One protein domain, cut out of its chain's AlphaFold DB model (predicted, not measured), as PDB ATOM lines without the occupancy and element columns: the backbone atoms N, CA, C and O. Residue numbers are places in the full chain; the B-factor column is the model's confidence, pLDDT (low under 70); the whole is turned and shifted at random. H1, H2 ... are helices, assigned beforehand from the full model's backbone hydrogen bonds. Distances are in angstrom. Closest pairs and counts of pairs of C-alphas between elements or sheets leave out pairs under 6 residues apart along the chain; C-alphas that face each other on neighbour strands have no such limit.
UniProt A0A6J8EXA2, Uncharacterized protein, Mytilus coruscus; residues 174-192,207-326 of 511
ATOM      1  N   GLU A 174     142.821 227.478 184.821       42.97
ATOM      2  CA  GLU A 174     142.136 227.512 186.118       42.97
ATOM      3  C   GLU A 174     142.308 226.183 186.880       42.97
ATOM      4  O   GLU A 174     142.665 226.168 188.060       42.97
ATOM      5  N   ALA A 175     142.194 225.053 186.173       44.69
ATOM      6  CA  ALA A 175     142.398 223.717 186.734       44.69
ATOM      7  C   ALA A 175     143.855 223.403 187.140       44.69
ATOM      8  O   ALA A 175     144.074 222.471 187.922       44.69
ATOM      9  N   THR A 176     144.861 224.131 186.634       42.94
ATOM     10  CA  THR A 176     146.253 224.010 187.113       42.94
ATOM     11  C   THR A 176     146.544 224.909 188.310       42.94
ATOM     12  O   THR A 176     147.343 224.511 189.159       42.94
ATOM     13  N   ARG A 177     145.860 226.055 188.443       40.16
ATOM     14  CA  ARG A 177     146.011 226.968 189.589       40.16
ATOM     15  C   ARG A 177     145.595 226.315 190.909       40.16
ATOM     16  O   ARG A 177     146.411 226.247 191.824       40.16
ATOM     17  N   TYR A 178     144.401 225.717 190.962       43.00
ATOM     18  CA  TYR A 178     143.922 224.990 192.152       43.00
ATOM     19  C   TYR A 178     144.895 223.896 192.627       43.00
ATOM     20  O   TYR A 178     145.094 223.720 193.825       43.00
ATOM     21  N   ARG A 179     145.575 223.195 191.705       53.69
ATOM     22  CA  ARG A 179     146.568 222.163 192.064       53.69
ATOM     23  C   ARG A 179     147.802 222.732 192.765       53.69
ATOM     24  O   ARG A 179     148.443 221.999 193.514       53.69
ATOM     25  N   TYR A 180     148.169 223.985 192.498       43.84
ATOM     26  CA  TYR A 180     149.382 224.600 193.039       43.84
ATOM     27  C   TYR A 180     149.190 225.075 194.483       43.84
ATOM     28  O   TYR A 180     149.995 224.729 195.351       43.84
ATOM     29  N   ASP A 181     148.105 225.806 194.745       46.09
ATOM     30  CA  ASP A 181     147.855 226.448 196.042       46.09
ATOM     31  C   ASP A 181     147.557 225.410 197.151       46.09
ATOM     32  O   ASP A 181     148.114 225.475 198.256       46.09
ATOM     33  N   ASP A 182     146.778 224.365 196.834       53.97
ATOM     34  CA  ASP A 182     146.515 223.240 197.746       53.97
ATOM     35  C   ASP A 182     147.799 222.459 198.097       53.97
ATOM     36  O   ASP A 182     148.041 222.124 199.262       53.97
ATOM     37  N   CYS A 183     148.670 222.201 197.110       49.03
ATOM     38  CA  CYS A 183     149.940 221.502 197.344       49.03
ATOM     39  C   CYS A 183     150.904 222.323 198.212       49.03
ATOM     40  O   CYS A 183     151.623 221.750 199.038       49.03
ATOM     41  N   TYR A 184     150.917 223.651 198.063       56.78
ATOM     42  CA  TYR A 184     151.713 224.532 198.920       56.78
ATOM     43  C   TYR A 184     151.232 224.517 200.373       56.78
ATOM     44  O   TYR A 184     152.061 224.476 201.282       56.78
ATOM     45  N   THR A 185     149.917 224.471 200.597       64.12
ATOM     46  CA  THR A 185     149.328 224.425 201.944       64.12
ATOM     47  C   THR A 185     149.734 223.153 202.694       64.12
ATOM     48  O   THR A 185     150.276 223.234 203.799       64.12
ATOM     49  N   VAL A 186     149.584 221.978 202.068       57.59
ATOM     50  CA  VAL A 186     150.002 220.689 202.661       57.59
ATOM     51  C   VAL A 186     151.515 220.652 202.912       57.59
ATOM     52  O   VAL A 186     151.960 220.212 203.973       57.59
ATOM     53  N   LYS A 187     152.323 221.167 201.974       61.38
ATOM     54  CA  LYS A 187     153.786 221.244 202.122       61.38
ATOM     55  C   LYS A 187     154.213 222.183 203.259       61.38
ATOM     56  O   LYS A 187     155.181 221.875 203.950       61.38
ATOM     57  N   SER A 188     153.504 223.294 203.464       65.38
ATOM     58  CA  SER A 188     153.775 224.256 204.540       65.38
ATOM     59  C   SER A 188     153.553 223.633 205.922       65.38
ATOM     60  O   SER A 188     154.476 223.609 206.735       65.38
ATOM     61  N   LEU A 189     152.378 223.028 206.145       63.97
ATOM     62  CA  LEU A 189     152.040 222.334 207.398       63.97
ATOM     63  C   LEU A 189     153.037 221.207 207.709       63.97
ATOM     64  O   LEU A 189     153.512 221.071 208.838       63.97
ATOM     65  N   TYR A 190     153.413 220.433 206.686       59.28
ATOM     66  CA  TYR A 190     154.411 219.379 206.830       59.28
ATOM     67  C   TYR A 190     155.782 219.931 207.261       59.28
ATOM     68  O   TYR A 190     156.369 219.430 208.221       59.28
ATOM     69  N   LEU A 191     156.274 220.998 206.620       63.31
ATOM     70  CA  LEU A 191     157.543 221.633 206.995       63.31
ATOM     71  C   LEU A 191     157.510 222.213 208.419       63.31
ATOM     72  O   LEU A 191     158.458 221.992 209.172       63.31
ATOM     73  N   GLN A 192     156.413 222.865 208.818       64.38
ATOM     74  CA  GLN A 192     156.235 223.416 210.169       64.38
ATOM     75  C   GLN A 192     156.310 222.335 211.263       64.38
ATOM     76  O   GLN A 192     156.930 222.560 212.304       64.38
ATOM     77  N   LEU A 207     153.524 214.718 221.107       75.25
ATOM     78  CA  LEU A 207     153.134 213.603 220.239       75.25
ATOM     79  C   LEU A 207     151.661 213.719 219.823       75.25
ATOM     80  O   LEU A 207     151.353 213.586 218.639       75.25
ATOM     81  N   ASN A 208     150.769 214.041 220.765       75.81
ATOM     82  CA  ASN A 208     149.342 214.229 220.481       75.81
ATOM     83  C   ASN A 208     149.117 215.378 219.489       75.81
ATOM     84  O   ASN A 208     148.469 215.175 218.463       75.81
ATOM     85  N   ALA A 209     149.761 216.531 219.708       76.81
ATOM     86  CA  ALA A 209     149.709 217.655 218.771       76.81
ATOM     87  C   ALA A 209     150.221 217.279 217.361       76.81
ATOM     88  O   ALA A 209     149.710 217.775 216.356       76.81
ATOM     89  N   ARG A 210     151.205 216.376 217.244       80.19
ATOM     90  CA  ARG A 210     151.653 215.848 215.939       80.19
ATOM     91  C   ARG A 210     150.625 214.915 215.291       80.19
ATOM     92  O   ARG A 210     150.461 214.983 214.074       80.19
ATOM     93  N   MET A 211     149.904 214.099 216.063       80.12
ATOM     94  CA  MET A 211     148.820 213.256 215.535       80.12
ATOM     95  C   MET A 211     147.623 214.089 215.049       80.12
ATOM     96  O   MET A 211     147.150 213.858 213.940       80.12
ATOM     97  N   GLU A 212     147.200 215.108 215.801       82.94
ATOM     98  CA  GLU A 212     146.112 216.022 215.401       82.94
ATOM     99  C   GLU A 212     146.433 216.774 214.095       82.94
ATOM    100  O   GLU A 212     145.581 216.911 213.213       82.94
ATOM    101  N   ASN A 213     147.689 217.202 213.918       86.12
ATOM    102  CA  ASN A 213     148.156 217.807 212.665       86.12
ATOM    103  C   ASN A 213     148.137 216.813 211.485       86.12
ATOM    104  O   ASN A 213     147.762 217.191 210.373       86.12
ATOM    105  N   LEU A 214     148.496 215.542 211.708       83.75
ATOM    106  CA  LEU A 214     148.435 214.496 210.677       83.75
ATOM    107  C   LEU A 214     146.992 214.133 210.298       83.75
ATOM    108  O   LEU A 214     146.696 213.979 209.112       83.75
ATOM    109  N   GLU A 215     146.081 214.050 211.268       86.44
ATOM    110  CA  GLU A 215     144.653 213.827 211.016       86.44
ATOM    111  C   GLU A 215     144.020 215.016 210.275       86.44
ATOM    112  O   GLU A 215     143.279 214.830 209.307       86.44
ATOM    113  N   THR A 216     144.389 216.246 210.638       88.69
ATOM    114  CA  THR A 216     143.986 217.463 209.913       88.69
ATOM    115  C   THR A 216     144.482 217.441 208.462       88.69
ATOM    116  O   THR A 216     143.703 217.690 207.538       88.69
ATOM    117  N   ALA A 217     145.746 217.070 208.227       84.94
ATOM    118  CA  ALA A 217     146.302 216.932 206.881       84.94
ATOM    119  C   ALA A 217     145.611 215.820 206.064       84.94
ATOM    120  O   ALA A 217     145.339 216.008 204.875       84.94
ATOM    121  N   LEU A 218     145.268 214.689 206.690       86.19
ATOM    122  CA  LEU A 218     144.518 213.603 206.052       86.19
ATOM    123  C   LEU A 218     143.111 214.062 205.636       86.19
ATOM    124  O   LEU A 218     142.688 213.812 204.505       86.19
ATOM    125  N   ASN A 219     142.409 214.779 206.516       87.75
ATOM    126  CA  ASN A 219     141.079 215.326 206.245       87.75
ATOM    127  C   ASN A 219     141.101 216.387 205.129       87.75
ATOM    128  O   ASN A 219     140.219 216.389 204.265       87.75
ATOM    129  N   LEU A 220     142.130 217.240 205.074       89.25
ATOM    130  CA  LEU A 220     142.341 218.173 203.959       89.25
ATOM    131  C   LEU A 220     142.540 217.434 202.625       89.25
ATOM    132  O   LEU A 220     141.874 217.760 201.642       89.25
ATOM    133  N   LEU A 221     143.377 216.391 202.592       85.88
ATOM    134  CA  LEU A 221     143.591 215.573 201.390       85.88
ATOM    135  C   LEU A 221     142.301 214.873 200.919       85.88
ATOM    136  O   LEU A 221     142.009 214.874 199.722       85.88
ATOM    137  N   GLN A 222     141.495 214.331 201.837       84.75
ATOM    138  CA  GLN A 222     140.200 213.716 201.503       84.75
ATOM    139  C   GLN A 222     139.178 214.731 200.966       84.75
ATOM    140  O   GLN A 222     138.417 214.420 200.046       84.75
ATOM    141  N   ASN A 223     139.152 215.951 201.505       89.50
ATOM    142  CA  ASN A 223     138.257 217.002 201.021       89.50
ATOM    143  C   ASN A 223     138.689 217.541 199.649       89.50
ATOM    144  O   ASN A 223     137.840 217.760 198.783       89.50
ATOM    145  N   ASN A 224     139.994 217.672 199.403       86.25
ATOM    146  CA  ASN A 224     140.512 218.093 198.100       86.25
ATOM    147  C   ASN A 224     140.327 217.008 197.020       86.25
ATOM    148  O   ASN A 224     140.005 217.344 195.880       86.25
ATOM    149  N   TYR A 225     140.386 215.718 197.380       84.31
ATOM    150  CA  TYR A 225     139.941 214.619 196.507       84.31
ATOM    151  C   TYR A 225     138.475 214.810 196.072       84.31
ATOM    152  O   TYR A 225     138.188 214.833 194.875       84.31
ATOM    153  N   LYS A 226     137.551 215.017 197.025       86.25
ATOM    154  CA  LYS A 226     136.111 215.194 196.733       86.25
ATOM    155  C   LYS A 226     135.841 216.416 195.851       86.25
ATOM    156  O   LYS A 226     135.019 216.345 194.942       86.25
ATOM    157  N   ARG A 227     136.556 217.525 196.078       87.06
ATOM    158  CA  ARG A 227     136.483 218.729 195.228       87.06
ATOM    159  C   ARG A 227     136.943 218.451 193.795       87.06
ATOM    160  O   ARG A 227     136.282 218.885 192.856       87.06
ATOM    161  N   MET A 228     138.037 217.707 193.616       83.56
ATOM    162  CA  MET A 228     138.539 217.321 192.291       83.56
ATOM    163  C   MET A 228     137.554 216.399 191.550       83.56
ATOM    164  O   MET A 228     137.337 216.574 190.352       83.56
ATOM    165  N   GLU A 229     136.926 215.460 192.259       85.50
ATOM    166  CA  GLU A 229     135.878 214.578 191.729       85.50
ATOM    167  C   GLU A 229     134.627 215.366 191.296       85.50
ATOM    168  O   GLU A 229     134.148 215.204 190.173       85.50
ATOM    169  N   GLN A 230     134.151 216.299 192.129       86.00
ATOM    170  CA  GLN A 230     133.036 217.192 191.793       86.00
ATOM    171  C   GLN A 230     133.344 218.089 190.584       86.00
ATOM    172  O   GLN A 230     132.524 218.184 189.671       86.00
ATOM    173  N   ALA A 231     134.531 218.701 190.532       84.00
ATOM    174  CA  ALA A 231     134.947 219.545 189.411       84.00
ATOM    175  C   ALA A 231     135.078 218.753 188.094       84.00
ATOM    176  O   ALA A 231     134.728 219.263 187.029       84.00
ATOM    177  N   MET A 232     135.535 217.497 188.156       79.06
ATOM    178  CA  MET A 232     135.558 216.598 186.999       79.06
ATOM    179  C   MET A 232     134.139 216.293 186.502       79.06
ATOM    180  O   MET A 232     133.889 216.393 185.301       79.06
ATOM    181  N   ASN A 233     133.207 215.971 187.402       82.00
ATOM    182  CA  ASN A 233     131.819 215.679 187.030       82.00
ATOM    183  C   ASN A 233     131.142 216.903 186.385       82.00
ATOM    184  O   ASN A 233     130.550 216.769 185.319       82.00
ATOM    185  N   GLN A 234     131.353 218.108 186.929       87.44
ATOM    186  CA  GLN A 234     130.871 219.361 186.328       87.44
ATOM    187  C   GLN A 234     131.468 219.642 184.937       87.44
ATOM    188  O   GLN A 234     130.805 220.247 184.093       87.44
ATOM    189  N   GLN A 235     132.710 219.225 184.658       83.31
ATOM    190  CA  GLN A 235     133.264 219.311 183.301       83.31
ATOM    191  C   GLN A 235     132.638 218.281 182.351       83.31
ATOM    192  O   GLN A 235     132.408 218.610 181.189       83.31
ATOM    193  N   VAL A 236     132.316 217.072 182.824       82.00
ATOM    194  CA  VAL A 236     131.584 216.074 182.023       82.00
ATOM    195  C   VAL A 236     130.172 216.571 181.702       82.00
ATOM    196  O   VAL A 236     129.780 216.527 180.539       82.00
ATOM    197  N   GLU A 237     129.448 217.111 182.684       83.56
ATOM    198  CA  GLU A 237     128.121 217.715 182.493       83.56
ATOM    199  C   GLU A 237     128.160 218.845 181.456       83.56
ATOM    200  O   GLU A 237     127.396 218.807 180.496       83.56
ATOM    201  N   LYS A 238     129.115 219.781 181.560       84.44
ATOM    202  CA  LYS A 238     129.289 220.862 180.571       84.44
ATOM    203  C   LYS A 238     129.643 220.357 179.171       84.44
ATOM    204  O   LYS A 238     129.199 220.939 178.188       84.44
ATOM    205  N   VAL A 239     130.424 219.281 179.045       79.81
ATOM    206  CA  VAL A 239     130.712 218.670 177.732       79.81
ATOM    207  C   VAL A 239     129.463 217.998 177.152       79.81
ATOM    208  O   VAL A 239     129.227 218.110 175.951       79.81
ATOM    209  N   VAL A 240     128.636 217.352 177.978       81.75
ATOM    210  CA  VAL A 240     127.340 216.792 177.553       81.75
ATOM    211  C   VAL A 240     126.359 217.901 177.156       81.75
ATOM    212  O   VAL A 240     125.706 217.776 176.124       81.75
ATOM    213  N   GLU A 241     126.301 218.999 177.909       85.81
ATOM    214  CA  GLU A 241     125.488 220.185 177.610       85.81
ATOM    215  C   GLU A 241     125.909 220.849 176.290       85.81
ATOM    216  O   GLU A 241     125.061 221.109 175.440       85.81
ATOM    217  N   ILE A 242     127.214 221.052 176.063       83.31
ATOM    218  CA  ILE A 242     127.735 221.563 174.785       83.31
ATOM    219  C   ILE A 242     127.364 220.612 173.640       83.31
ATOM    220  O   ILE A 242     126.844 221.066 172.629       83.31
ATOM    221  N   ILE A 243     127.537 219.295 173.801       79.62
ATOM    222  CA  ILE A 243     127.155 218.313 172.769       79.62
ATOM    223  C   ILE A 243     125.636 218.305 172.515       79.62
ATOM    224  O   ILE A 243     125.220 218.055 171.386       79.62
ATOM    225  N   ALA A 244     124.803 218.582 173.521       80.25
ATOM    226  CA  ALA A 244     123.356 218.695 173.357       80.25
ATOM    227  C   ALA A 244     122.941 219.994 172.640       80.25
ATOM    228  O   ALA A 244     122.036 219.964 171.807       80.25
ATOM    229  N   ASN A 245     123.618 221.110 172.930       81.31
ATOM    230  CA  ASN A 245     123.300 222.435 172.392       81.31
ATOM    231  C   ASN A 245     123.908 222.690 170.995       81.31
ATOM    232  O   ASN A 245     123.249 223.297 170.154       81.31
ATOM    233  N   ASP A 246     125.107 222.167 170.708       78.19
ATOM    234  CA  ASP A 246     125.751 222.223 169.381       78.19
ATOM    235  C   ASP A 246     125.031 221.345 168.335       78.19
ATOM    236  O   ASP A 246     125.265 221.487 167.133       78.19
ATOM    237  N   ILE A 247     124.117 220.453 168.749       78.12
ATOM    238  CA  ILE A 247     123.146 219.807 167.845       78.12
ATOM    239  C   ILE A 247     122.009 220.806 167.583       78.12
ATOM    240  O   ILE A 247     120.849 220.641 167.968       78.12
ATOM    241  N   ASN A 248     122.387 221.895 166.923       64.94
ATOM    242  CA  ASN A 248     121.516 223.005 166.603       64.94
ATOM    243  C   ASN A 248     120.408 222.539 165.641       64.94
ATOM    244  O   ASN A 248     120.676 221.893 164.622       64.94
ATOM    245  N   LYS A 249     119.144 222.840 165.962       65.25
ATOM    246  CA  LYS A 249     117.989 222.264 165.246       65.25
ATOM    247  C   LYS A 249     117.965 222.649 163.764       65.25
ATOM    248  O   LYS A 249     117.560 221.832 162.944       65.25
ATOM    249  N   GLU A 250     118.437 223.845 163.416       63.00
ATOM    250  CA  GLU A 250     118.562 224.269 162.016       63.00
ATOM    251  C   GLU A 250     119.630 223.481 161.247       63.00
ATOM    252  O   GLU A 250     119.367 223.067 160.123       63.00
ATOM    253  N   ASP A 251     120.791 223.194 161.843       65.19
ATOM    254  CA  ASP A 251     121.828 222.389 161.184       65.19
ATOM    255  C   ASP A 251     121.352 220.949 160.952       65.19
ATOM    256  O   ASP A 251     121.613 220.371 159.897       65.19
ATOM    257  N   VAL A 252     120.582 220.381 161.890       61.78
ATOM    258  CA  VAL A 252     119.912 219.083 161.695       61.78
ATOM    259  C   VAL A 252     118.924 219.141 160.525       61.78
ATOM    260  O   VAL A 252     118.950 218.247 159.683       61.78
ATOM    261  N   ILE A 253     118.098 220.187 160.433       70.31
ATOM    262  CA  ILE A 253     117.120 220.356 159.343       70.31
ATOM    263  C   ILE A 253     117.818 220.539 157.987       70.31
ATOM    264  O   ILE A 253     117.448 219.868 157.027       70.31
ATOM    265  N   ARG A 254     118.865 221.371 157.897       65.31
ATOM    266  CA  ARG A 254     119.638 221.565 156.654       65.31
ATOM    267  C   ARG A 254     120.349 220.278 156.220       65.31
ATOM    268  O   ARG A 254     120.256 219.896 155.057       65.31
ATOM    269  N   MET A 255     120.977 219.550 157.150       59.06
ATOM    270  CA  MET A 255     121.583 218.240 156.857       59.06
ATOM    271  C   MET A 255     120.560 217.191 156.388       59.06
ATOM    272  O   MET A 255     120.927 216.308 155.615       59.06
ATOM    273  N   PHE A 256     119.297 217.284 156.822       64.62
ATOM    274  CA  PHE A 256     118.215 216.393 156.384       64.62
ATOM    275  C   PHE A 256     117.701 216.675 154.964       64.62
ATOM    276  O   PHE A 256     117.078 215.794 154.374       64.62
ATOM    277  N   LEU A 257     117.934 217.875 154.422       73.44
ATOM    278  CA  LEU A 257     117.448 218.274 153.095       73.44
ATOM    279  C   LEU A 257     118.464 217.991 151.975       73.44
ATOM    280  O   LEU A 257     118.054 217.619 150.878       73.44
ATOM    281  N   ASP A 258     119.767 218.113 152.253       69.81
ATOM    282  CA  ASP A 258     120.823 218.052 151.224       69.81
ATOM    283  C   ASP A 258     121.607 216.721 151.146       69.81
ATOM    284  O   ASP A 258     122.395 216.542 150.214       69.81
ATOM    285  N   TYR A 259     121.464 215.784 152.100       61.31
ATOM    286  CA  TYR A 259     122.378 214.630 152.213       61.31
ATOM    287  C   TYR A 259     121.730 213.243 152.310       61.31
ATOM    288  O   TYR A 259     120.738 213.015 152.995       61.31
ATOM    289  N   ASN A 260     122.393 212.260 151.687       72.94
ATOM    290  CA  ASN A 260     122.063 210.842 151.826       72.94
ATOM    291  C   ASN A 260     122.275 210.359 153.278       72.94
ATOM    292  O   ASN A 260     123.377 210.443 153.827       72.94
ATOM    293  N   GLU A 261     121.239 209.745 153.853       73.81
ATOM    294  CA  GLU A 261     121.155 209.233 155.237       73.81
ATOM    295  C   GLU A 261     122.372 208.386 155.689       73.81
ATOM    296  O   GLU A 261     122.799 208.413 156.852       73.81
ATOM    297  N   LYS A 262     122.979 207.655 154.744       74.31
ATOM    298  CA  LYS A 262     124.143 206.778 154.964       74.31
ATOM    299  C   LYS A 262     125.427 207.529 155.323       74.31
ATOM    300  O   LYS A 262     126.230 207.009 156.097       74.31
ATOM    301  N   ASP A 263     125.642 208.733 154.797       79.56
ATOM    302  CA  ASP A 263     126.838 209.517 155.130       79.56
ATOM    303  C   ASP A 263     126.641 210.332 156.416       79.56
ATOM    304  O   ASP A 263     127.584 210.471 157.199       79.56
ATOM    305  N   PHE A 264     125.407 210.749 156.727       71.88
ATOM    306  CA  PHE A 264     125.079 211.352 158.024       71.88
ATOM    307  C   PHE A 264     125.361 210.389 159.189       71.88
ATOM    308  O   PHE A 264     126.090 210.735 160.124       71.88
ATOM    309  N   THR A 265     124.866 209.148 159.115       77.38
ATOM    310  CA  THR A 265     125.147 208.117 160.135       77.38
ATOM    311  C   THR A 265     126.644 207.819 160.258       77.38
ATOM    312  O   THR A 265     127.159 207.701 161.370       77.38
ATOM    313  N   LYS A 266     127.381 207.785 159.144       82.88
ATOM    314  CA  LYS A 266     128.841 207.589 159.112       82.88
ATOM    315  C   LYS A 266     129.614 208.733 159.786       82.88
ATOM    316  O   LYS A 266     130.522 208.465 160.577       82.88
ATOM    317  N   ILE A 267     129.242 209.992 159.538       81.19
ATOM    318  CA  ILE A 267     129.858 211.173 160.171       81.19
ATOM    319  C   ILE A 267     129.508 211.239 161.665       81.19
ATOM    320  O   ILE A 267     130.407 211.434 162.489       81.19
ATOM    321  N   ARG A 268     128.237 211.014 162.030       82.06
ATOM    322  CA  ARG A 268     127.775 210.980 163.429       82.06
ATOM    323  C   ARG A 268     128.495 209.894 164.228       82.06
ATOM    324  O   ARG A 268     129.038 210.186 165.293       82.06
ATOM    325  N   ASN A 269     128.579 208.677 163.691       80.06
ATOM    326  CA  ASN A 269     129.268 207.561 164.342       80.06
ATOM    327  C   ASN A 269     130.779 207.802 164.468       80.06
ATOM    328  O   ASN A 269     131.362 207.419 165.482       80.06
ATOM    329  N   LYS A 270     131.414 208.482 163.499       89.00
ATOM    330  CA  LYS A 270     132.814 208.907 163.637       89.00
ATOM    331  C   LYS A 270     132.985 209.921 164.774       89.00
ATOM    332  O   LYS A 270     133.758 209.653 165.686       89.00
ATOM    333  N   ARG A 271     132.240 211.037 164.765       81.00
ATOM    334  CA  ARG A 271     132.333 212.072 165.818       81.00
ATOM    335  C   ARG A 271     132.071 211.493 167.214       81.00
ATOM    336  O   ARG A 271     132.814 211.793 168.144       81.00
ATOM    337  N   LEU A 272     131.073 210.616 167.347       81.44
ATOM    338  CA  LEU A 272     130.766 209.929 168.604       81.44
ATOM    339  C   LEU A 272     131.911 209.004 169.051       81.44
ATOM    340  O   LEU A 272     132.289 209.025 170.222       81.44
ATOM    341  N   LYS A 273     132.501 208.228 168.133       88.62
ATOM    342  CA  LYS A 273     133.656 207.365 168.425       88.62
ATOM    343  C   LYS A 273     134.874 208.177 168.869       88.62
ATOM    344  O   LYS A 273     135.514 207.806 169.851       88.62
ATOM    345  N   ASP A 274     135.166 209.282 168.187       85.31
ATOM    346  CA  ASP A 274     136.297 210.158 168.502       85.31
ATOM    347  C   ASP A 274     136.107 210.823 169.888       85.31
ATOM    348  O   ASP A 274     137.031 210.828 170.707       85.31
ATOM    349  N   ALA A 275     134.886 211.269 170.219       79.44
ATOM    350  CA  ALA A 275     134.538 211.810 171.540       79.44
ATOM    351  C   ALA A 275     134.619 210.759 172.668       79.44
ATOM    352  O   ALA A 275     135.217 211.012 173.718       79.44
ATOM    353  N   VAL A 276     134.086 209.550 172.451       83.50
ATOM    354  CA  VAL A 276     134.200 208.429 173.407       83.50
ATOM    355  C   VAL A 276     135.664 208.026 173.608       83.50
ATOM    356  O   VAL A 276     136.078 207.752 174.738       83.50
ATOM    357  N   GLN A 277     136.480 208.042 172.551       88.31
ATOM    358  CA  GLN A 277     137.912 207.754 172.638       88.31
ATOM    359  C   GLN A 277     138.670 208.832 173.431       88.31
ATOM    360  O   GLN A 277     139.534 208.485 174.243       88.31
ATOM    361  N   PHE A 278     138.323 210.112 173.254       86.50
ATOM    362  CA  PHE A 278     138.858 211.218 174.052       86.50
ATOM    363  C   PHE A 278     138.504 211.063 175.537       86.50
ATOM    364  O   PHE A 278     139.409 211.006 176.371       86.50
ATOM    365  N   MET A 279     137.220 210.882 175.875       80.56
ATOM    366  CA  MET A 279     136.788 210.663 177.265       80.56
ATOM    367  C   MET A 279     137.447 209.425 177.891       80.56
ATOM    368  O   MET A 279     137.896 209.474 179.036       80.56
ATOM    369  N   THR A 280     137.593 208.337 177.129       83.88
ATOM    370  CA  THR A 280     138.289 207.116 177.572       83.88
ATOM    371  C   THR A 280     139.763 207.379 177.891       83.88
ATOM    372  O   THR A 280     140.278 206.865 178.886       83.88
ATOM    373  N   ASN A 281     140.454 208.182 177.078       86.25
ATOM    374  CA  ASN A 281     141.862 208.510 177.295       86.25
ATOM    375  C   ASN A 281     142.044 209.460 178.489       86.25
ATOM    376  O   ASN A 281     142.876 209.184 179.353       86.25
ATOM    377  N   SER A 282     141.213 210.496 178.608       82.06
ATOM    378  CA  SER A 282     141.194 211.387 179.775       82.06
ATOM    379  C   SER A 282     140.891 210.618 181.070       82.06
ATOM    380  O   SER A 282     141.617 210.760 182.052       82.06
ATOM    381  N   SER A 283     139.907 209.711 181.049       84.56
ATOM    382  CA  SER A 283     139.576 208.825 182.175       84.56
ATOM    383  C   SER A 283     140.747 207.918 182.582       84.56
ATOM    384  O   SER A 283     141.007 207.757 183.774       84.56
ATOM    385  N   LYS A 284     141.504 207.360 181.623       85.88
ATOM    386  CA  LYS A 284     142.728 206.584 181.911       85.88
ATOM    387  C   LYS A 284     143.803 207.443 182.580       85.88
ATOM    388  O   LYS A 284     144.340 207.035 183.607       85.88
ATOM    389  N   THR A 285     144.089 208.631 182.045       85.69
ATOM    390  CA  THR A 285     145.093 209.551 182.610       85.69
ATOM    391  C   THR A 285     144.732 209.973 184.035       85.69
ATOM    392  O   THR A 285     145.583 209.920 184.924       85.69
ATOM    393  N   ILE A 286     143.463 210.315 184.278       82.56
ATOM    394  CA  ILE A 286     142.962 210.674 185.611       82.56
ATOM    395  C   ILE A 286     143.048 209.472 186.559       82.56
ATOM    396  O   ILE A 286     143.600 209.612 187.646       82.56
ATOM    397  N   ARG A 287     142.605 208.274 186.145       83.94
ATOM    398  CA  ARG A 287     142.697 207.050 186.964       83.94
ATOM    399  C   ARG A 287     144.140 206.708 187.340       83.94
ATOM    400  O   ARG A 287     144.383 206.303 188.471       83.94
ATOM    401  N   ASN A 288     145.099 206.904 186.435       86.19
ATOM    402  CA  ASN A 288     146.516 206.683 186.729       86.19
ATOM    403  C   ASN A 288     147.035 207.684 187.778       86.19
ATOM    404  O   ASN A 288     147.670 207.274 188.749       86.19
ATOM    405  N   ALA A 289     146.716 208.976 187.637       83.44
ATOM    406  CA  ALA A 289     147.054 209.989 188.640       83.44
ATOM    407  C   ALA A 289     146.417 209.681 190.011       83.44
ATOM    408  O   ALA A 289     147.090 209.777 191.040       83.44
ATOM    409  N   LEU A 290     145.162 209.224 190.011       82.12
ATOM    410  CA  LEU A 290     144.430 208.784 191.199       82.12
ATOM    411  C   LEU A 290     145.139 207.610 191.889       82.12
ATOM    412  O   LEU A 290     145.422 207.678 193.078       82.12
ATOM    413  N   MET A 291     145.519 206.572 191.137       83.25
ATOM    414  CA  MET A 291     146.252 205.407 191.658       83.25
ATOM    415  C   MET A 291     147.608 205.796 192.268       83.25
ATOM    416  O   MET A 291     147.992 205.247 193.304       83.25
ATOM    417  N   HIS A 292     148.319 206.771 191.690       85.06
ATOM    418  CA  HIS A 292     149.536 207.321 192.296       85.06
ATOM    419  C   HIS A 292     149.247 208.062 193.614       85.06
ATOM    420  O   HIS A 292     149.972 207.852 194.590       85.06
ATOM    421  N   GLN A 293     148.178 208.864 193.686       85.00
ATOM    422  CA  GLN A 293     147.757 209.533 194.925       85.00
ATOM    423  C   GLN A 293     147.320 208.529 196.003       85.00
ATOM    424  O   GLN A 293     147.803 208.604 197.130       85.00
ATOM    425  N   THR A 294     146.489 207.536 195.671       83.69
ATOM    426  CA  THR A 294     146.076 206.469 196.599       83.69
ATOM    427  C   THR A 294     147.275 205.651 197.088       83.69
ATOM    428  O   THR A 294     147.341 205.315 198.267       83.69
ATOM    429  N   SER A 295     148.264 205.381 196.226       88.69
ATOM    430  CA  SER A 295     149.521 204.724 196.616       88.69
ATOM    431  C   SER A 295     150.336 205.569 197.607       88.69
ATOM    432  O   SER A 295     150.846 205.037 198.593       88.69
ATOM    433  N   ALA A 296     150.417 206.889 197.401       83.94
ATOM    434  CA  ALA A 296     151.084 207.804 198.329       83.94
ATOM    435  C   ALA A 296     150.348 207.907 199.679       83.94
ATOM    436  O   ALA A 296     150.977 207.768 200.727       83.94
ATOM    437  N   ILE A 297     149.019 208.065 199.662       83.88
ATOM    438  CA  ILE A 297     148.177 208.098 200.871       83.88
ATOM    439  C   ILE A 297     148.287 206.776 201.639       83.88
ATOM    440  O   ILE A 297     148.456 206.798 202.858       83.88
ATOM    441  N   LYS A 298     148.276 205.626 200.949       88.38
ATOM    442  CA  LYS A 298     148.494 204.329 201.599       88.38
ATOM    443  C   LYS A 298     149.874 204.260 202.255       88.38
ATOM    444  O   LYS A 298     149.943 203.910 203.423       88.38
ATOM    445  N   LYS A 299     150.954 204.660 201.573       86.94
ATOM    446  CA  LYS A 299     152.306 204.683 202.172       86.94
ATOM    447  C   LYS A 299     152.390 205.568 203.421       86.94
ATOM    448  O   LYS A 299     153.081 205.192 204.363       86.94
ATOM    449  N   LEU A 300     151.690 206.705 203.443       81.81
ATOM    450  CA  LEU A 300     151.602 207.577 204.623       81.81
ATOM    451  C   LEU A 300     150.792 206.928 205.758       81.81
ATOM    452  O   LEU A 300     151.230 206.964 206.903       81.81
ATOM    453  N   SER A 301     149.668 206.273 205.449       86.12
ATOM    454  CA  SER A 301     148.871 205.519 206.429       86.12
ATOM    455  C   SER A 301     149.651 204.333 207.013       86.12
ATOM    456  O   SER A 301     149.765 204.194 208.229       86.12
ATOM    457  N   ASP A 302     150.287 203.529 206.156       85.38
ATOM    458  CA  ASP A 302     151.130 202.394 206.543       85.38
ATOM    459  C   ASP A 302     152.361 202.848 207.358       85.38
ATOM    460  O   ASP A 302     152.930 202.052 208.103       85.38
ATOM    461  N   ALA A 303     152.827 204.094 207.204       81.31
ATOM    462  CA  ALA A 303     153.869 204.683 208.050       81.31
ATOM    463  C   ALA A 303     153.300 205.144 209.403       81.31
ATOM    464  O   ALA A 303     153.851 204.792 210.444       81.31
ATOM    465  N   TYR A 304     152.161 205.842 209.399       82.19
ATOM    466  CA  TYR A 304     151.479 206.312 210.607       82.19
ATOM    467  C   TYR A 304     151.099 205.167 211.561       82.19
ATOM    468  O   TYR A 304     151.353 205.252 212.763       82.19
ATOM    469  N   GLN A 305     150.569 204.056 211.037       83.12
ATOM    470  CA  GLN A 305     150.249 202.884 211.865       83.12
ATOM    471  C   GLN A 305     151.508 202.237 212.469       83.12
ATOM    472  O   GLN A 305     151.469 201.795 213.614       83.12
ATOM    473  N   ARG A 306     152.650 202.251 211.762       81.56
ATOM    474  CA  ARG A 306     153.942 201.808 212.321       81.56
ATOM    475  C   ARG A 306     154.472 202.750 213.403       81.56
ATOM    476  O   ARG A 306     155.004 202.277 214.394       81.56
ATOM    477  N   THR A 307     154.239 204.059 213.305       78.38
ATOM    478  CA  THR A 307     154.551 204.985 214.414       78.38
ATOM    479  C   THR A 307     153.601 204.866 215.613       78.38
ATOM    480  O   THR A 307     153.838 205.505 216.634       78.38
ATOM    481  N   LYS A 308     152.530 204.061 215.514       78.25
ATOM    482  CA  LYS A 308     151.532 203.864 216.576       78.25
ATOM    483  C   LYS A 308     151.758 202.593 217.409       78.25
ATOM    484  O   LYS A 308     151.133 202.446 218.459       78.25
ATOM    485  N   THR A 309     152.639 201.678 216.997       78.94
ATOM    486  CA  THR A 309     152.961 200.481 217.792       78.94
ATOM    487  C   THR A 309     153.850 200.845 218.991       78.94
ATOM    488  O   THR A 309     154.941 201.377 218.780       78.94
ATOM    489  N   PRO A 310     153.444 200.554 220.243       60.56
ATOM    490  CA  PRO A 310     154.015 201.163 221.456       60.56
ATOM    491  C   PRO A 310     155.398 200.632 221.890       60.56
ATOM    492  O   PRO A 310     155.826 200.909 223.007       60.56
ATOM    493  N   HIS A 311     156.091 199.876 221.034       63.34
ATOM    494  CA  HIS A 311     157.334 199.162 221.356       63.34
ATOM    495  C   HIS A 311     158.505 199.428 220.391       63.34
ATOM    496  O   HIS A 311     159.505 198.722 220.455       63.34
ATOM    497  N   MET A 312     158.422 200.438 219.515       65.38
ATOM    498  CA  MET A 312     159.594 200.853 218.730       65.38
ATOM    499  C   MET A 312     160.554 201.685 219.585       65.38
ATOM    500  O   MET A 312     160.227 202.802 219.998       65.38
ATOM    501  N   ASP A 313     161.760 201.164 219.807       75.31
ATOM    502  CA  ASP A 313     162.833 201.899 220.472       75.31
ATOM    503  C   ASP A 313     163.234 203.135 219.653       75.31
ATOM    504  O   ASP A 313     163.284 203.110 218.420       75.31
ATOM    505  N   LYS A 314     163.597 204.229 220.339       70.56
ATOM    506  CA  LYS A 314     163.920 205.519 219.698       70.56
ATOM    507  C   LYS A 314     164.932 205.390 218.546       70.56
ATOM    508  O   LYS A 314     164.768 206.033 217.518       70.56
ATOM    509  N   HIS A 315     165.954 204.549 218.708       71.94
ATOM    510  CA  HIS A 315     166.983 204.323 217.689       71.94
ATOM    511  C   HIS A 315     166.418 203.699 216.398       71.94
ATOM    512  O   HIS A 315     166.894 203.994 215.303       71.94
ATOM    513  N   GLU A 316     165.403 202.843 216.508       72.88
ATOM    514  CA  GLU A 316     164.744 202.208 215.364       72.88
ATOM    515  C   GLU A 316     163.843 203.210 214.626       72.88
ATOM    516  O   GLU A 316     163.888 203.298 213.397       72.88
ATOM    517  N   LEU A 317     163.116 204.049 215.376       74.12
ATOM    518  CA  LEU A 317     162.340 205.166 214.830       74.12
ATOM    519  C   LEU A 317     163.236 206.182 214.097       74.12
ATOM    520  O   LEU A 317     162.966 206.506 212.938       74.12
ATOM    521  N   ASP A 318     164.321 206.640 214.732       67.56
ATOM    522  CA  ASP A 318     165.283 207.579 214.136       67.56
ATOM    523  C   ASP A 318     165.912 206.980 212.856       67.56
ATOM    524  O   ASP A 318     165.996 207.653 211.825       67.56
ATOM    525  N   SER A 319     166.268 205.686 212.868       75.00
ATOM    526  CA  SER A 319     166.794 204.975 211.691       75.00
ATOM    527  C   SER A 319     165.780 204.906 210.542       75.00
ATOM    528  O   SER A 319     166.136 205.168 209.388       75.00
ATOM    529  N   HIS A 320     164.512 204.593 210.828       70.69
ATOM    530  CA  HIS A 320     163.465 204.555 209.804       70.69
ATOM    531  C   HIS A 320     163.143 205.940 209.230       70.69
ATOM    532  O   HIS A 320     162.904 206.047 208.025       70.69
ATOM    533  N   VAL A 321     163.193 207.004 210.038       69.69
ATOM    534  CA  VAL A 321     163.027 208.385 209.555       69.69
ATOM    535  C   VAL A 321     164.193 208.796 208.649       69.69
ATOM    536  O   VAL A 321     163.952 209.328 207.562       69.69
ATOM    537  N   CYS A 322     165.443 208.497 209.018       65.12
ATOM    538  CA  CYS A 322     166.604 208.768 208.161       65.12
ATOM    539  C   CYS A 322     166.537 208.020 206.820       65.12
ATOM    540  O   CYS A 322     166.813 208.621 205.778       65.12
ATOM    541  N   GLN A 323     166.126 206.748 206.831       71.50
ATOM    542  CA  GLN A 323     165.950 205.951 205.614       71.50
ATOM    543  C   GLN A 323     164.792 206.470 204.744       71.50
ATOM    544  O   GLN A 323     164.935 206.572 203.526       71.50
ATOM    545  N   TRP A 324     163.667 206.866 205.347       63.84
ATOM    546  CA  TRP A 324     162.519 207.439 204.632       63.84
ATOM    547  C   TRP A 324     162.831 208.807 203.996       63.84
ATOM    548  O   TRP A 324     162.356 209.094 202.898       63.84
ATOM    549  N   LEU A 325     163.675 209.621 204.640       67.19
ATOM    550  CA  LEU A 325     164.182 210.886 204.089       67.19
ATOM    551  C   LEU A 325     165.318 210.707 203.059       67.19
ATOM    552  O   LEU A 325     165.732 211.689 202.443       67.19
ATOM    553  N   GLY A 326     165.852 209.493 202.880       68.31
ATOM    554  CA  GLY A 326     166.996 209.224 202.001       68.31
ATOM    555  C   GLY A 326     168.329 209.808 202.493       68.31
ATOM    556  O   GLY A 326     169.238 210.017 201.690       68.31
TER     557      GLY A 326
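What this domain is: This is residues 174 to 192 and 207 to 326 of the 511 residues of an uncharacterized protein of Mytilus coruscus (UniProt A0A6J8EXA2). Picture a long, slender rod: two long helices, H2 and H4, run side by side in opposite ways along its length, spaced and not in close contact, and the small helix H3 makes the turn at one end. H1 lies beside part of H2, and the short H5 lies at the other end, where H2 begins and H4 ends. The printed part has 139 residues with five named helices, H1 to H5 in order along it, and no named strand; the class is all helix. The whole is extended, with a radius of gyration of the C-alphas of 24.8 A and spans of 82 by 22 by 22 A.

Where its parts are: Find C-alpha 174 at (142.136, 227.512, 186.118); from there H1 runs through residues 174 to 192, 28.2 A from first to last C-alpha. After the cut, look for C-alpha 207 at (153.134, 213.603, 220.239), where H2 begins; it holds residues 207 to 245 and is 57.1 A long. H3 follows with residues 249 to 258, 14.9 A. H4, residues 261 to 306, is the longest helix, with 46 residues over 66.2 A. H5, residues 314 to 324, measures 15.3 A and ends at C-alpha 324, (162.519, 207.439, 204.632).

How they stand to each other: Begin with H1, which touches H2 with residues 182 to 189 alone, against residues 213 to 224 of H2. Their closest C-alphas, those of Val 186 and Ala 217, are 6.8 A apart. The two helices run opposite ways at a shallow tilt of 3 degrees. H2 and H4 are near each other, with 16 pairs of C-alphas within 10 A. H3 and H4 are close but not clearly touching; the closest C-alphas are those of Met 255 and Phe 264, at 7.8 A. They run opposite ways at a steep tilt of 41 degrees. H5 touches no helix, and H1 and H4 are apart. In H2, H3 and H5 each O i to N i+4 pair is within hydrogen-bond range; in H1 it is 12 of 15 and in H4 41 of 42.

The domain as a whole: The two C-alphas farthest apart are those of Leu 257 and Asp 313, 82.9 A. Residues 193 to 206 are not printed, and C-alphas 192 and 207 are 14.4 A apart across this cut. The links from H2 to H3 and from H3 to H4 are tight, and that from H4 to H5 is short. Among the stretches that stand free are residues 265 to 274 of H4. The mean pLDDT of the printed part is 75.7; 38 residues are under 70, among them residues 174 to 192, which are H1, and residues 248 to 252.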